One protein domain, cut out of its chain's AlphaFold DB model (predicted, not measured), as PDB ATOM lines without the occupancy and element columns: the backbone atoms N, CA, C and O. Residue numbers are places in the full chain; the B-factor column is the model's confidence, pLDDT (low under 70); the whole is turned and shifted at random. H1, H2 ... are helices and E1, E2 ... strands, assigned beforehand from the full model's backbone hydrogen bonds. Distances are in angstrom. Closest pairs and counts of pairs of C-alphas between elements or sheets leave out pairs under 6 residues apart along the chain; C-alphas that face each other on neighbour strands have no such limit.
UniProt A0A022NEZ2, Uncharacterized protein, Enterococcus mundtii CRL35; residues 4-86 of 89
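Overview. This is residues 4 to 86 of the 89 residues of an uncharacterized protein of Enterococcus mundtii CRL35 (UniProt A0A022NEZ2). A strongly twisted sheet of five strands forms a meander with two helices, H1 and H2, over one face and the other face bare; H1 and H2 stand about crosswise to each other. E4 is shared out along its length: residues 58 to 61 pair with E3, and residues 61 to 66 pair with E5 in a hairpin that reaches away from H1 as an arm, with its turn at residues 67 to 69. The printed part has 83 residues, in the order H1, E1, E2, E3, E4, E5, H2; the sheet's order is E1, E2, E3, E4, E5, all antiparallel, and the class is mixed, helices and strands. It is compact, with a radius of gyration of the C-alphas of 12.6 A, and spans 38 by 31 by 22 A.

Along the chain. H1, residues 4 to 18, begins at C-alpha 4 at (-5.236, 12.282, 22.175) and is 21.3 A long. E1 is residues 27 to 30, 9.0 A, and E2 residues 36 to 41, 17.0 A. E3, residues 46 to 52, measures 20.9 A. E4, residues 58 to 66, measures 23.9 A and ends at C-alpha 66 at (-27.764, 30.735, 6.931). E5 is residues 70 to 75, 16.1 A. H2, residues 79 to 85, is 10.1 A long and ends at C-alpha 85 at (-14.722, 31.700, 4.489).

Arrangement. H1 is on the sheet at a height of 8.7 A, over E2 and E3, and runs slantwise to the strands, at 43 degrees to E2 on the local plane. Its closest C-alphas to E3 are those of Ile 12 and Phe 50, 7.6 A apart. E1 and E2 are a hairpin, with N 29 and O 38 at 2.9 A. E2 and E3 are a hairpin at 165 degrees, with N 37 and O 50 at 2.8 A. E3 and E4 are a hairpin at 115 degrees, with N 61 and O 49 at 2.9 A. E4 and E5 are a hairpin at 151 degrees, with N 64 and O 72 at 2.9 A. H2 is on the sheet at a height of 6.7 A; its closest C-alphas to E4 are those of His 61 and Ala 82, 5.3 A apart. H1 and H2 make two layers with the sheet, helices on one face; they are close but not clearly touching, Met 16 and Ile 79 having the closest C-alphas at 7.3 A, about perpendicular at 82 degrees. In H1 and H2 every O i to N i+4 pair is within hydrogen-bond range.

Size, cuts and confidence. The C-alphas farthest apart are those of Lys 24 and Arg 68, 37.9 A. The printed part has no cut and no long link; H1 to E1 is short and the others are tight. The mean pLDDT of the printed part is 89.7, and residue 67 is under 70.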
ATOM      1  N   GLN A   4      -4.502  12.076  23.421       86.75
ATOM      2  CA  GLN A   4      -5.236  12.282  22.175       86.75
ATOM      3  C   GLN A   4      -5.109  13.729  21.690       86.75
ATOM      4  O   GLN A   4      -4.707  13.946  20.553       86.75
ATOM      5  N   ASN A   5      -5.299  14.711  22.574       86.75
ATOM      6  CA  ASN A   5      -5.150  16.124  22.233       86.75
ATOM      7  C   ASN A   5      -3.739  16.437  21.724       86.75
ATOM      8  O   ASN A   5      -3.570  17.224  20.801       86.75
ATOM      9  N   LEU A   6      -2.706  15.804  22.292       89.44
ATOM     10  CA  LEU A   6      -1.338  15.975  21.799       89.44
ATOM     11  C   LEU A   6      -1.169  15.420  20.374       89.44
ATOM     12  O   LEU A   6      -0.502  16.038  19.544       89.44
ATOM     13  N   LYS A   7      -1.764  14.257  20.086       91.69
ATOM     14  CA  LYS A   7      -1.742  13.644  18.751       91.69
ATOM     15  C   LYS A   7      -2.476  14.516  17.731       91.69
ATOM     16  O   LYS A   7      -1.937  14.765  16.654       91.69
ATOM     17  N   ASP A   8      -3.647  15.019  18.095       92.69
ATOM     18  CA  ASP A   8      -4.455  15.901  17.253       92.69
ATOM     19  C   ASP A   8      -3.712  17.206  16.953       92.69
ATOM     20  O   ASP A   8      -3.559  17.577  15.790       92.69
ATOM     21  N   LEU A   9      -3.140  17.853  17.973       92.75
ATOM     22  CA  LEU A   9      -2.338  19.066  17.795       92.75
ATOM     23  C   LEU A   9      -1.124  18.833  16.890       92.75
ATOM     24  O   LEU A   9      -0.820  19.680  16.053       92.75
ATOM     25  N   ASN A  10      -0.448  17.687  16.997       94.25
ATOM     26  CA  ASN A  10       0.649  17.347  16.087       94.25
ATOM     27  C   ASN A  10       0.177  17.223  14.630       94.25
ATOM     28  O   ASN A  10       0.864  17.711  13.730       94.25
ATOM     29  N   ASN A  11      -0.994  16.623  14.397       93.75
ATOM     30  CA  ASN A  11      -1.588  16.523  13.062       93.75
ATOM     31  C   ASN A  11      -1.962  17.906  12.511       93.75
ATOM     32  O   ASN A  11      -1.648  18.217  11.363       93.75
ATOM     33  N   ILE A  12      -2.559  18.766  13.337       95.19
ATOM     34  CA  ILE A  12      -2.908  20.139  12.951       95.19
ATOM     35  C   ILE A  12      -1.644  20.933  12.606       95.19
ATOM     36  O   ILE A  12      -1.567  21.553  11.546       95.19
ATOM     37  N   ILE A  13      -0.605  20.862  13.447       95.69
ATOM     38  CA  ILE A  13       0.685  21.521  13.198       95.69
ATOM     39  C   ILE A  13       1.317  21.016  11.893       95.69
ATOM     40  O   ILE A  13       1.927  21.801  11.164       95.69
ATOM     41  N   TYR A  14       1.187  19.724  11.579       95.75
ATOM     42  CA  TYR A  14       1.651  19.171  10.308       95.75
ATOM     43  C   TYR A  14       0.903  19.789   9.114       95.75
ATOM     44  O   TYR A  14       1.551  20.258   8.178       95.75
ATOM     45  N   SER A  15      -0.427  19.900   9.181       95.75
ATOM     46  CA  SER A  15      -1.239  20.582   8.159       95.75
ATOM     47  C   SER A  15      -0.849  22.055   7.989       95.75
ATOM     48  O   SER A  15      -0.605  22.503   6.869       95.75
ATOM     49  N   MET A  16      -0.664  22.792   9.090       96.38
ATOM     50  CA  MET A  16      -0.199  24.186   9.054       96.38
ATOM     51  C   MET A  16       1.175  24.328   8.381       96.38
ATOM     52  O   MET A  16       1.406  25.261   7.608       96.38
ATOM     53  N   LYS A  17       2.104  23.400   8.650       96.69
ATOM     54  CA  LYS A  17       3.423  23.379   7.998       96.69
ATOM     55  C   LYS A  17       3.319  23.067   6.506       96.69
ATOM     56  O   LYS A  17       4.010  23.713   5.720       96.69
ATOM     57  N   ASN A  18       2.459  22.127   6.111       96.75
ATOM     58  CA  ASN A  18       2.229  21.795   4.701       96.75
ATOM     59  C   ASN A  18       1.670  22.986   3.913       96.75
ATOM     60  O   ASN A  18       2.072  23.213   2.774       96.75
ATOM     61  N   GLU A  19       0.824  23.800   4.544       96.75
ATOM     62  CA  GLU A  19       0.315  25.056   3.978       96.75
ATOM     63  C   GLU A  19       1.276  26.247   4.143       96.75
ATOM     64  O   GLU A  19       0.932  27.381   3.814       96.75
ATOM     65  N   LYS A  20       2.513  26.004   4.601       96.81
ATOM     66  CA  LYS A  20       3.577  27.012   4.780       96.81
ATOM     67  C   LYS A  20       3.175  28.169   5.705       96.81
ATOM     68  O   LYS A  20       3.630  29.300   5.530       96.81
ATOM     69  N   MET A  21       2.341  27.899   6.708       95.00
ATOM     70  CA  MET A  21       1.893  28.902   7.671       95.00
ATOM     71  C   MET A  21       2.999  29.255   8.676       95.00
ATOM     72  O   MET A  21       3.751  28.396   9.142       95.00
ATOM     73  N   ASN A  22       3.065  30.527   9.079       94.50
ATOM     74  CA  ASN A  22       3.950  30.969  10.154       94.50
ATOM     75  C   ASN A  22       3.349  30.631  11.525       94.50
ATOM     76  O   ASN A  22       2.607  31.430  12.092       94.50
ATOM     77  N   LEU A  23       3.701  29.468  12.079       93.50
ATOM     78  CA  LEU A  23       3.168  28.971  13.358       93.50
ATOM     79  C   LEU A  23       3.278  29.973  14.519       93.50
ATOM     80  O   LEU A  23       2.438  29.958  15.407       93.50
ATOM     81  N   LYS A  24       4.286  30.858  14.519       94.25
ATOM     82  CA  LYS A  24       4.499  31.838  15.600       94.25
ATOM     83  C   LYS A  24       3.425  32.923  15.673       94.25
ATOM     84  O   LYS A  24       3.401  33.681  16.637       94.25
ATOM     85  N   GLU A  25       2.605  33.061  14.638       95.00
ATOM     86  CA  GLU A  25       1.528  34.052  14.594       95.00
ATOM     87  C   GLU A  25       0.173  33.490  15.019       95.00
ATOM     88  O   GLU A  25      -0.782  34.254  15.128       95.00
ATOM     89  N   TRP A  26       0.091  32.178  15.243       95.38
ATOM     90  CA  TRP A  26      -1.147  31.487  15.562       95.38
ATOM     91  C   TRP A  26      -1.131  31.015  17.006       95.38
ATOM     92  O   TRP A  26      -0.177  30.388  17.466       95.38
ATOM     93  N   GLU A  27      -2.215  31.306  17.706       94.75
ATOM     94  CA  GLU A  27      -2.447  30.875  19.075       94.75
ATOM     95  C   GLU A  27      -3.628  29.905  19.082       94.75
ATOM     96  O   GLU A  27      -4.661  30.197  18.481       94.75
ATOM     97  N   LEU A  28      -3.486  28.766  19.764       93.81
ATOM     98  CA  LEU A  28      -4.633  27.941  20.141       93.81
ATOM     99  C   LEU A  28      -5.374  28.685  21.256       93.81
ATOM    100  O   LEU A  28      -4.834  28.821  22.355       93.81
ATOM    101  N   VAL A  29      -6.561  29.208  20.955       89.94
ATOM    102  CA  VAL A  29      -7.316  30.070  21.874       89.94
ATOM    103  C   VAL A  29      -8.290  29.296  22.746       89.94
ATOM    104  O   VAL A  29      -8.500  29.694  23.889       89.94
ATOM    105  N   ASP A  30      -8.854  28.202  22.234       82.56
ATOM    106  CA  ASP A  30      -9.832  27.405  22.970       82.56
ATOM    107  C   ASP A  30      -9.899  25.948  22.476       82.56
ATOM    108  O   ASP A  30      -9.537  25.635  21.336       82.56
ATOM    109  N   ILE A  31     -10.377  25.073  23.362       82.00
ATOM    110  CA  ILE A  31     -10.832  23.705  23.082       82.00
ATOM    111  C   ILE A  31     -12.247  23.610  23.683       82.00
ATOM    112  O   ILE A  31     -12.408  23.122  24.806       82.00
ATOM    113  N   PRO A  32     -13.266  24.148  22.988       72.44
ATOM    114  CA  PRO A  32     -14.585  24.387  23.580       72.44
ATOM    115  C   PRO A  32     -15.358  23.093  23.869       72.44
ATOM    116  O   PRO A  32     -16.221  23.054  24.745       72.44
ATOM    117  N   CYS A  33     -15.050  22.015  23.150       72.06
ATOM    118  CA  CYS A  33     -15.585  20.680  23.381       72.06
ATOM    119  C   CYS A  33     -14.576  19.616  22.930       72.06
ATOM    120  O   CYS A  33     -13.500  19.936  22.415       72.06
ATOM    121  N   GLU A  34     -14.894  18.338  23.166       70.56
ATOM    122  CA  GLU A  34     -14.031  17.245  22.727       70.56
ATOM    123  C   GLU A  34     -13.732  17.375  21.228       70.56
ATOM    124  O   GLU A  34     -14.634  17.397  20.398       70.56
ATOM    125  N   LYS A  35     -12.434  17.435  20.912       83.88
ATOM    126  CA  LYS A  35     -11.888  17.397  19.551       83.88
ATOM    127  C   LYS A  35     -12.164  18.620  18.672       83.88
ATOM    128  O   LYS A  35     -11.965  18.522  17.464       83.88
ATOM    129  N   VAL A  36     -12.534  19.762  19.256       90.00
ATOM    130  CA  VAL A  36     -12.545  21.066  18.566       90.00
ATOM    131  C   VAL A  36     -11.339  21.893  18.992       90.00
ATOM    132  O   VAL A  36     -11.077  22.040  20.181       90.00
ATOM    133  N   TYR A  37     -10.611  22.454  18.031       93.44
ATOM    134  CA  TYR A  37      -9.397  23.232  18.261       93.44
ATOM    135  C   TYR A  37      -9.482  24.571  17.527       93.44
ATOM    136  O   TYR A  37      -9.418  24.602  16.297       93.44
ATOM    137  N   CYS A  38      -9.596  25.662  18.283       92.75
ATOM    138  CA  CYS A  38      -9.792  27.003  17.738       92.75
ATOM    139  C   CYS A  38      -8.476  27.775  17.695       92.75
ATOM    140  O   CYS A  38      -7.816  27.947  18.726       92.75
ATOM    141  N   PHE A  39      -8.098  28.279  16.521       94.12
ATOM    142  CA  PHE A  39      -6.865  29.036  16.326       94.12
ATOM    143  C   PHE A  39      -7.151  30.470  15.911       94.12
ATOM    144  O   PHE A  39      -7.974  30.733  15.037       94.12
ATOM    145  N   TYR A  40      -6.402  31.403  16.494       93.94
ATOM    146  CA  TYR A  40      -6.513  32.821  16.179       93.94
ATOM    147  C   TYR A  40      -5.154  33.446  15.878       93.94
ATOM    148  O   TYR A  40      -4.160  33.203  16.566       93.94
ATOM    149  N   ASN A  41      -5.130  34.306  14.863       94.25
ATOM    150  CA  ASN A  41      -4.007  35.166  14.533       94.25
ATOM    151  C   ASN A  41      -4.366  36.621  14.837       94.25
ATOM    152  O   ASN A  41      -5.043  37.298  14.061       94.25
ATOM    153  N   LYS A  42      -3.843  37.138  15.954       91.19
ATOM    154  CA  LYS A  42      -4.088  38.519  16.407       91.19
ATOM    155  C   LYS A  42      -3.622  39.580  15.411       91.19
ATOM    156  O   LYS A  42      -4.256  40.625  15.302       91.19
ATOM    157  N   LYS A  43      -2.508  39.340  14.708       92.19
ATOM    158  CA  LYS A  43      -1.918  40.323  13.783       92.19
ATOM    159  C   LYS A  43      -2.768  40.487  12.530       92.19
ATOM    160  O   LYS A  43      -2.957  41.604  12.064       92.19
ATOM    161  N   ARG A  44      -3.255  39.365  11.998       90.69
ATOM    162  CA  ARG A  44      -4.038  39.315  10.759       90.69
ATOM    163  C   ARG A  44      -5.537  39.470  11.000       90.69
ATOM    164  O   ARG A  44      -6.249  39.774  10.054       90.69
ATOM    165  N   LYS A  45      -5.986  39.326  12.254       90.44
ATOM    166  CA  LYS A  45      -7.404  39.213  12.627       90.44
ATOM    167  C   LYS A  45      -8.068  38.108  11.810       90.44
ATOM    168  O   LYS A  45      -9.045  38.340  11.116       90.44
ATOM    169  N   GLU A  46      -7.477  36.922  11.863       92.31
ATOM    170  CA  GLU A  46      -7.945  35.731  11.154       92.31
ATOM    171  C   GLU A  46      -8.114  34.591  12.152       92.31
ATOM    172  O   GLU A  46      -7.346  34.488  13.113       92.31
ATOM    173  N   ALA A  47      -9.090  33.726  11.905       91.50
ATOM    174  CA  ALA A  47      -9.338  32.534  12.697       91.50
ATOM    175  C   ALA A  47      -9.569  31.327  11.787       91.50
ATOM    176  O   ALA A  47      -9.969  31.476  10.630       91.50
ATOM    177  N   PHE A  48      -9.312  30.142  12.325       92.44
ATOM    178  CA  PHE A  48      -9.779  28.884  11.761       92.44
ATOM    179  C   PHE A  48      -9.948  27.859  12.875       92.44
ATOM    180  O   PHE A  48      -9.243  27.903  13.886       92.44
ATOM    181  N   ASP A  49     -10.824  26.893  12.631       92.38
ATOM    182  CA  ASP A  49     -11.112  25.823  13.573       92.38
ATOM    183  C   ASP A  49     -10.778  24.467  12.946       92.38
ATOM    184  O   ASP A  49     -10.903  24.270  11.735       92.38
ATOM    185  N   PHE A  50     -10.350  23.517  13.774       94.12
ATOM    186  CA  PHE A  50     -10.285  22.099  13.432       94.12
ATOM    187  C   PHE A  50     -11.278  21.325  14.278       94.12
ATOM    188  O   PHE A  50     -11.404  21.587  15.470       94.12
ATOM    189  N   GLU A  51     -11.955  20.355  13.678       91.94
ATOM    190  CA  GLU A  51     -12.847  19.457  14.410       91.94
ATOM    191  C   GLU A  51     -12.815  18.064  13.808       91.94
ATOM    192  O   GLU A  51     -12.623  17.898  12.598       91.94
ATOM    193  N   GLU A  52     -12.961  17.068  14.673       90.06
ATOM    194  CA  GLU A  52     -13.126  15.682  14.262       90.06
ATOM    195  C   GLU A  52     -14.575  15.419  13.826       90.06
ATOM    196  O   GLU A  52     -15.528  15.777  14.519       90.06
ATOM    197  N   ASP A  53     -14.754  14.811  12.655       86.44
ATOM    198  CA  ASP A  53     -16.061  14.322  12.224       86.44
ATOM    199  C   ASP A  53     -16.452  13.004  12.923       86.44
ATOM    200  O   ASP A  53     -15.677  12.391  13.656       86.44
ATOM    201  N   GLU A  54     -17.673  12.533  12.666       85.75
ATOM    202  CA  GLU A  54     -18.198  11.267  13.201       85.75
ATOM    203  C   GLU A  54     -17.381  10.022  12.805       85.75
ATOM    204  O   GLU A  54     -17.516   8.969  13.426       85.75
ATOM    205  N   ASN A  55     -16.519  10.139  11.791       86.38
ATOM    206  CA  ASN A  55     -15.662   9.067  11.293       86.38
ATOM    207  C   ASN A  55     -14.242   9.130  11.873       86.38
ATOM    208  O   ASN A  55     -13.396   8.314  11.502       86.38
ATOM    209  N   GLY A  56     -13.955  10.078  12.766       86.31
ATOM    210  CA  GLY A  56     -12.627  10.231  13.343       86.31
ATOM    211  C   GLY A  56     -11.680  11.122  12.534       86.31
ATOM    212  O   GLY A  56     -10.484  11.158  12.829       86.31
ATOM    213  N   ASN A  57     -12.162  11.820  11.498       88.00
ATOM    214  CA  ASN A  57     -11.315  12.646  10.642       88.00
ATOM    215  C   ASN A  57     -11.256  14.084  11.149       88.00
ATOM    216  O   ASN A  57     -12.234  14.828  11.101       88.00
ATOM    217  N   LEU A  58     -10.064  14.494  11.568       91.50
ATOM    218  CA  LEU A  58      -9.765  15.855  11.990       91.50
ATOM    219  C   LEU A  58      -9.494  16.742  10.765       91.50
ATOM    220  O   LEU A  58      -8.529  16.512  10.032       91.50
ATOM    221  N   SER A  59     -10.327  17.760  10.540       94.00
ATOM    222  CA  SER A  59     -10.230  18.634   9.360       94.00
ATOM    223  C   SER A  59     -10.505  20.107   9.688       94.00
ATOM    224  O   SER A  59     -11.212  20.393  10.662       94.00
ATOM    225  N   PRO A  60      -9.943  21.051   8.907       94.94
ATOM    226  CA  PRO A  60     -10.255  22.461   9.067       94.94
ATOM    227  C   PRO A  60     -11.699  22.727   8.641       94.94
ATOM    228  O   PRO A  60     -12.184  22.159   7.659       94.94
ATOM    229  N   HIS A  61     -12.390  23.618   9.337       91.31
ATOM    230  CA  HIS A  61     -13.755  24.000   8.999       91.31
ATOM    231  C   HIS A  61     -14.023  25.468   9.331       91.31
ATOM    232  O   HIS A  61     -13.251  26.133  10.022       91.31
ATOM    233  N   TYR A  62     -15.151  25.963   8.833       88.44
ATOM    234  CA  TYR A  62     -15.730  27.230   9.256       88.44
ATOM    235  C   TYR A  62     -17.222  27.052   9.526       88.44
ATOM    236  O   TYR A  62     -17.873  26.127   9.020       88.44
ATOM    237  N   TYR A  63     -17.773  27.961  10.320       84.62
ATOM    238  CA  TYR A  63     -19.199  28.030  10.583       84.62
ATOM    239  C   TYR A  63     -19.840  29.094   9.705       84.62
ATOM    240  O   TYR A  63     -19.365  30.223   9.613       84.62
ATOM    241  N   ARG A  64     -20.958  28.740   9.073       83.12
ATOM    242  CA  ARG A  64     -21.777  29.682   8.314       83.12
ATOM    243  C   ARG A  64     -23.148  29.805   8.948       83.12
ATOM    244  O   ARG A  64     -23.811  28.800   9.197       83.12
ATOM    245  N   THR A  65     -23.596  31.041   9.136       80.81
ATOM    246  CA  THR A  65     -24.989  31.314   9.499       80.81
ATOM    247  C   THR A  65     -25.806  31.454   8.219       80.81
ATOM    248  O   THR A  65     -25.513  32.307   7.381       80.81
ATOM    249  N   SER A  66     -26.802  30.590   8.027       76.69
ATOM    250  CA  SER A  66     -27.764  30.735   6.931       76.69
ATOM    251  C   SER A  66     -28.923  31.645   7.333       76.69
ATOM    252  O   SER A  66     -29.147  31.910   8.519       76.69
ATOM    253  N   GLU A  67     -29.721  32.069   6.349       67.31
ATOM    254  CA  GLU A  67     -31.024  32.687   6.604       67.31
ATOM    255  C   GLU A  67     -31.808  31.801   7.592       67.31
ATOM    256  O   GLU A  67     -31.863  30.580   7.412       67.31
ATOM    257  N   ARG A  68     -32.372  32.407   8.650       73.56
ATOM    258  CA  ARG A  68     -32.995  31.767   9.840       73.56
ATOM    259  C   ARG A  68     -32.059  31.380  10.999       73.56
ATOM    260  O   ARG A  68     -32.430  30.531  11.804       73.56
ATOM    261  N   SER A  69     -30.878  31.991  11.113       77.50
ATOM    262  CA  SER A  69     -29.974  31.827  12.273       77.50
ATOM    263  C   SER A  69     -29.481  30.394  12.506       77.50
ATOM    264  O   SER A  69     -29.018  30.055  13.592       77.50
ATOM    265  N   LYS A  70     -29.565  29.535  11.483       80.88
ATOM    266  CA  LYS A  70     -29.023  28.181  11.554       80.88
ATOM    267  C   LYS A  70     -27.520  28.245  11.306       80.88
ATOM    268  O   LYS A  70     -27.084  28.638  10.225       80.88
ATOM    269  N   ILE A  71     -26.747  27.827  12.301       81.44
ATOM    270  CA  ILE A  71     -25.300  27.660  12.187       81.44
ATOM    271  C   ILE A  71     -25.032  26.291  11.557       81.44
ATOM    272  O   ILE A  71     -25.516  25.270  12.042       81.44
ATOM    273  N   THR A  72     -24.299  26.271  10.447       84.25
ATOM    274  CA  THR A  72     -23.894  25.043   9.751       84.25
ATOM    275  C   THR A  72     -22.375  24.972   9.704       84.25
ATOM    276  O   THR A  72     -21.729  25.926   9.272       84.25
ATOM    277  N   LYS A  73     -21.816  23.837  10.137       86.81
ATOM    278  CA  LYS A  73     -20.393  23.519  10.001       86.81
ATOM    279  C   LYS A  73     -20.092  23.095   8.568       86.81
ATOM    280  O   LYS A  73     -20.767  22.208   8.045       86.81
ATOM    281  N   ILE A  74     -19.080  23.701   7.955       89.06
ATOM    282  CA  ILE A  74     -18.618  23.357   6.609       89.06
ATOM    283  C   ILE A  74     -17.157  22.891   6.697       89.06
ATOM    284  O   ILE A  74     -16.276  23.730   6.903       89.06
ATOM    285  N   PRO A  75     -16.881  21.578   6.570       90.06
ATOM    286  CA  PRO A  75     -15.512  21.087   6.489       90.06
ATOM    287  C   PRO A  75     -14.863  21.554   5.185       90.06
ATOM    288  O   PRO A  75     -15.514  21.658   4.143       90.06
ATOM    289  N   THR A  76     -13.567  21.819   5.249       93.50
ATOM    290  CA  THR A  76     -12.761  22.338   4.142       93.50
ATOM    291  C   THR A  76     -11.560  21.441   3.901       93.50
ATOM    292  O   THR A  76     -11.175  20.634   4.749       93.50
ATOM    293  N   LYS A  77     -10.956  21.561   2.718       92.00
ATOM    294  CA  LYS A  77      -9.765  20.767   2.383       92.00
ATOM    295  C   LYS A  77      -8.476  21.412   2.877       92.00
ATOM    296  O   LYS A  77      -7.471  20.719   3.004       92.00
ATOM    297  N   THR A  78      -8.497  22.724   3.097       95.25
ATOM    298  CA  THR A  78      -7.320  23.511   3.473       95.25
ATOM    299  C   THR A  78      -7.669  24.512   4.559       95.25
ATOM    300  O   THR A  78      -8.778  25.041   4.603       95.25
ATOM    301  N   ILE A  79      -6.695  24.812   5.406       96.19
ATOM    302  CA  ILE A  79      -6.781  25.845   6.432       96.19
ATOM    303  C   ILE A  79      -7.016  27.202   5.774       96.19
ATOM    304  O   ILE A  79      -7.834  27.984   6.247       96.19
ATOM    305  N   LYS A  80      -6.351  27.465   4.645       94.69
ATOM    306  CA  LYS A  80      -6.581  28.679   3.859       94.69
ATOM    307  C   LYS A  80      -8.056  28.859   3.473       94.69
ATOM    308  O   LYS A  80      -8.592  29.945   3.662       94.69
ATOM    309  N   GLU A  81      -8.709  27.811   2.969       94.81
ATOM    310  CA  GLU A  81     -10.134  27.847   2.609       94.81
ATOM    311  C   GLU A  81     -11.021  28.119   3.834       94.81
ATOM    312  O   GLU A  81     -11.959  28.913   3.739       94.81
ATOM    313  N   ALA A  82     -10.709  27.513   4.987       94.44
ATOM    314  CA  ALA A  82     -11.410  27.802   6.235       94.44
ATOM    315  C   ALA A  82     -11.278  29.278   6.629       94.44
ATOM    316  O   ALA A  82     -12.296  29.910   6.884       94.44
ATOM    317  N   ILE A  83     -10.061  29.839   6.605       93.69
ATOM    318  CA  ILE A  83      -9.797  31.252   6.931       93.69
ATOM    319  C   ILE A  83     -10.565  32.189   5.991       93.69
ATOM    320  O   ILE A  83     -11.211  33.126   6.451       93.69
ATOM    321  N   GLU A  84     -10.509  31.949   4.678       92.94
ATOM    322  CA  GLU A  84     -11.137  32.817   3.669       92.94
ATOM    323  C   GLU A  84     -12.665  32.863   3.789       92.94
ATOM    324  O   GLU A  84     -13.282  33.875   3.453       92.94
ATOM    325  N   ASN A  85     -13.278  31.784   4.278       89.94
ATOM    326  CA  ASN A  85     -14.722  31.700   4.489       89.94
ATOM    327  C   ASN A  85     -15.136  31.956   5.944       89.94
ATOM    328  O   ASN A  85     -16.336  31.998   6.237       89.94
ATOM    329  N   TYR A  86     -14.174  32.130   6.854       84.00
ATOM    330  CA  TYR A  86     -14.451  32.357   8.260       84.00
ATOM    331  C   TYR A  86     -15.100  33.725   8.442       84.00
ATOM    332  O   TYR A  86     -14.494  34.775   8.226       84.00
TER     333      TYR A  86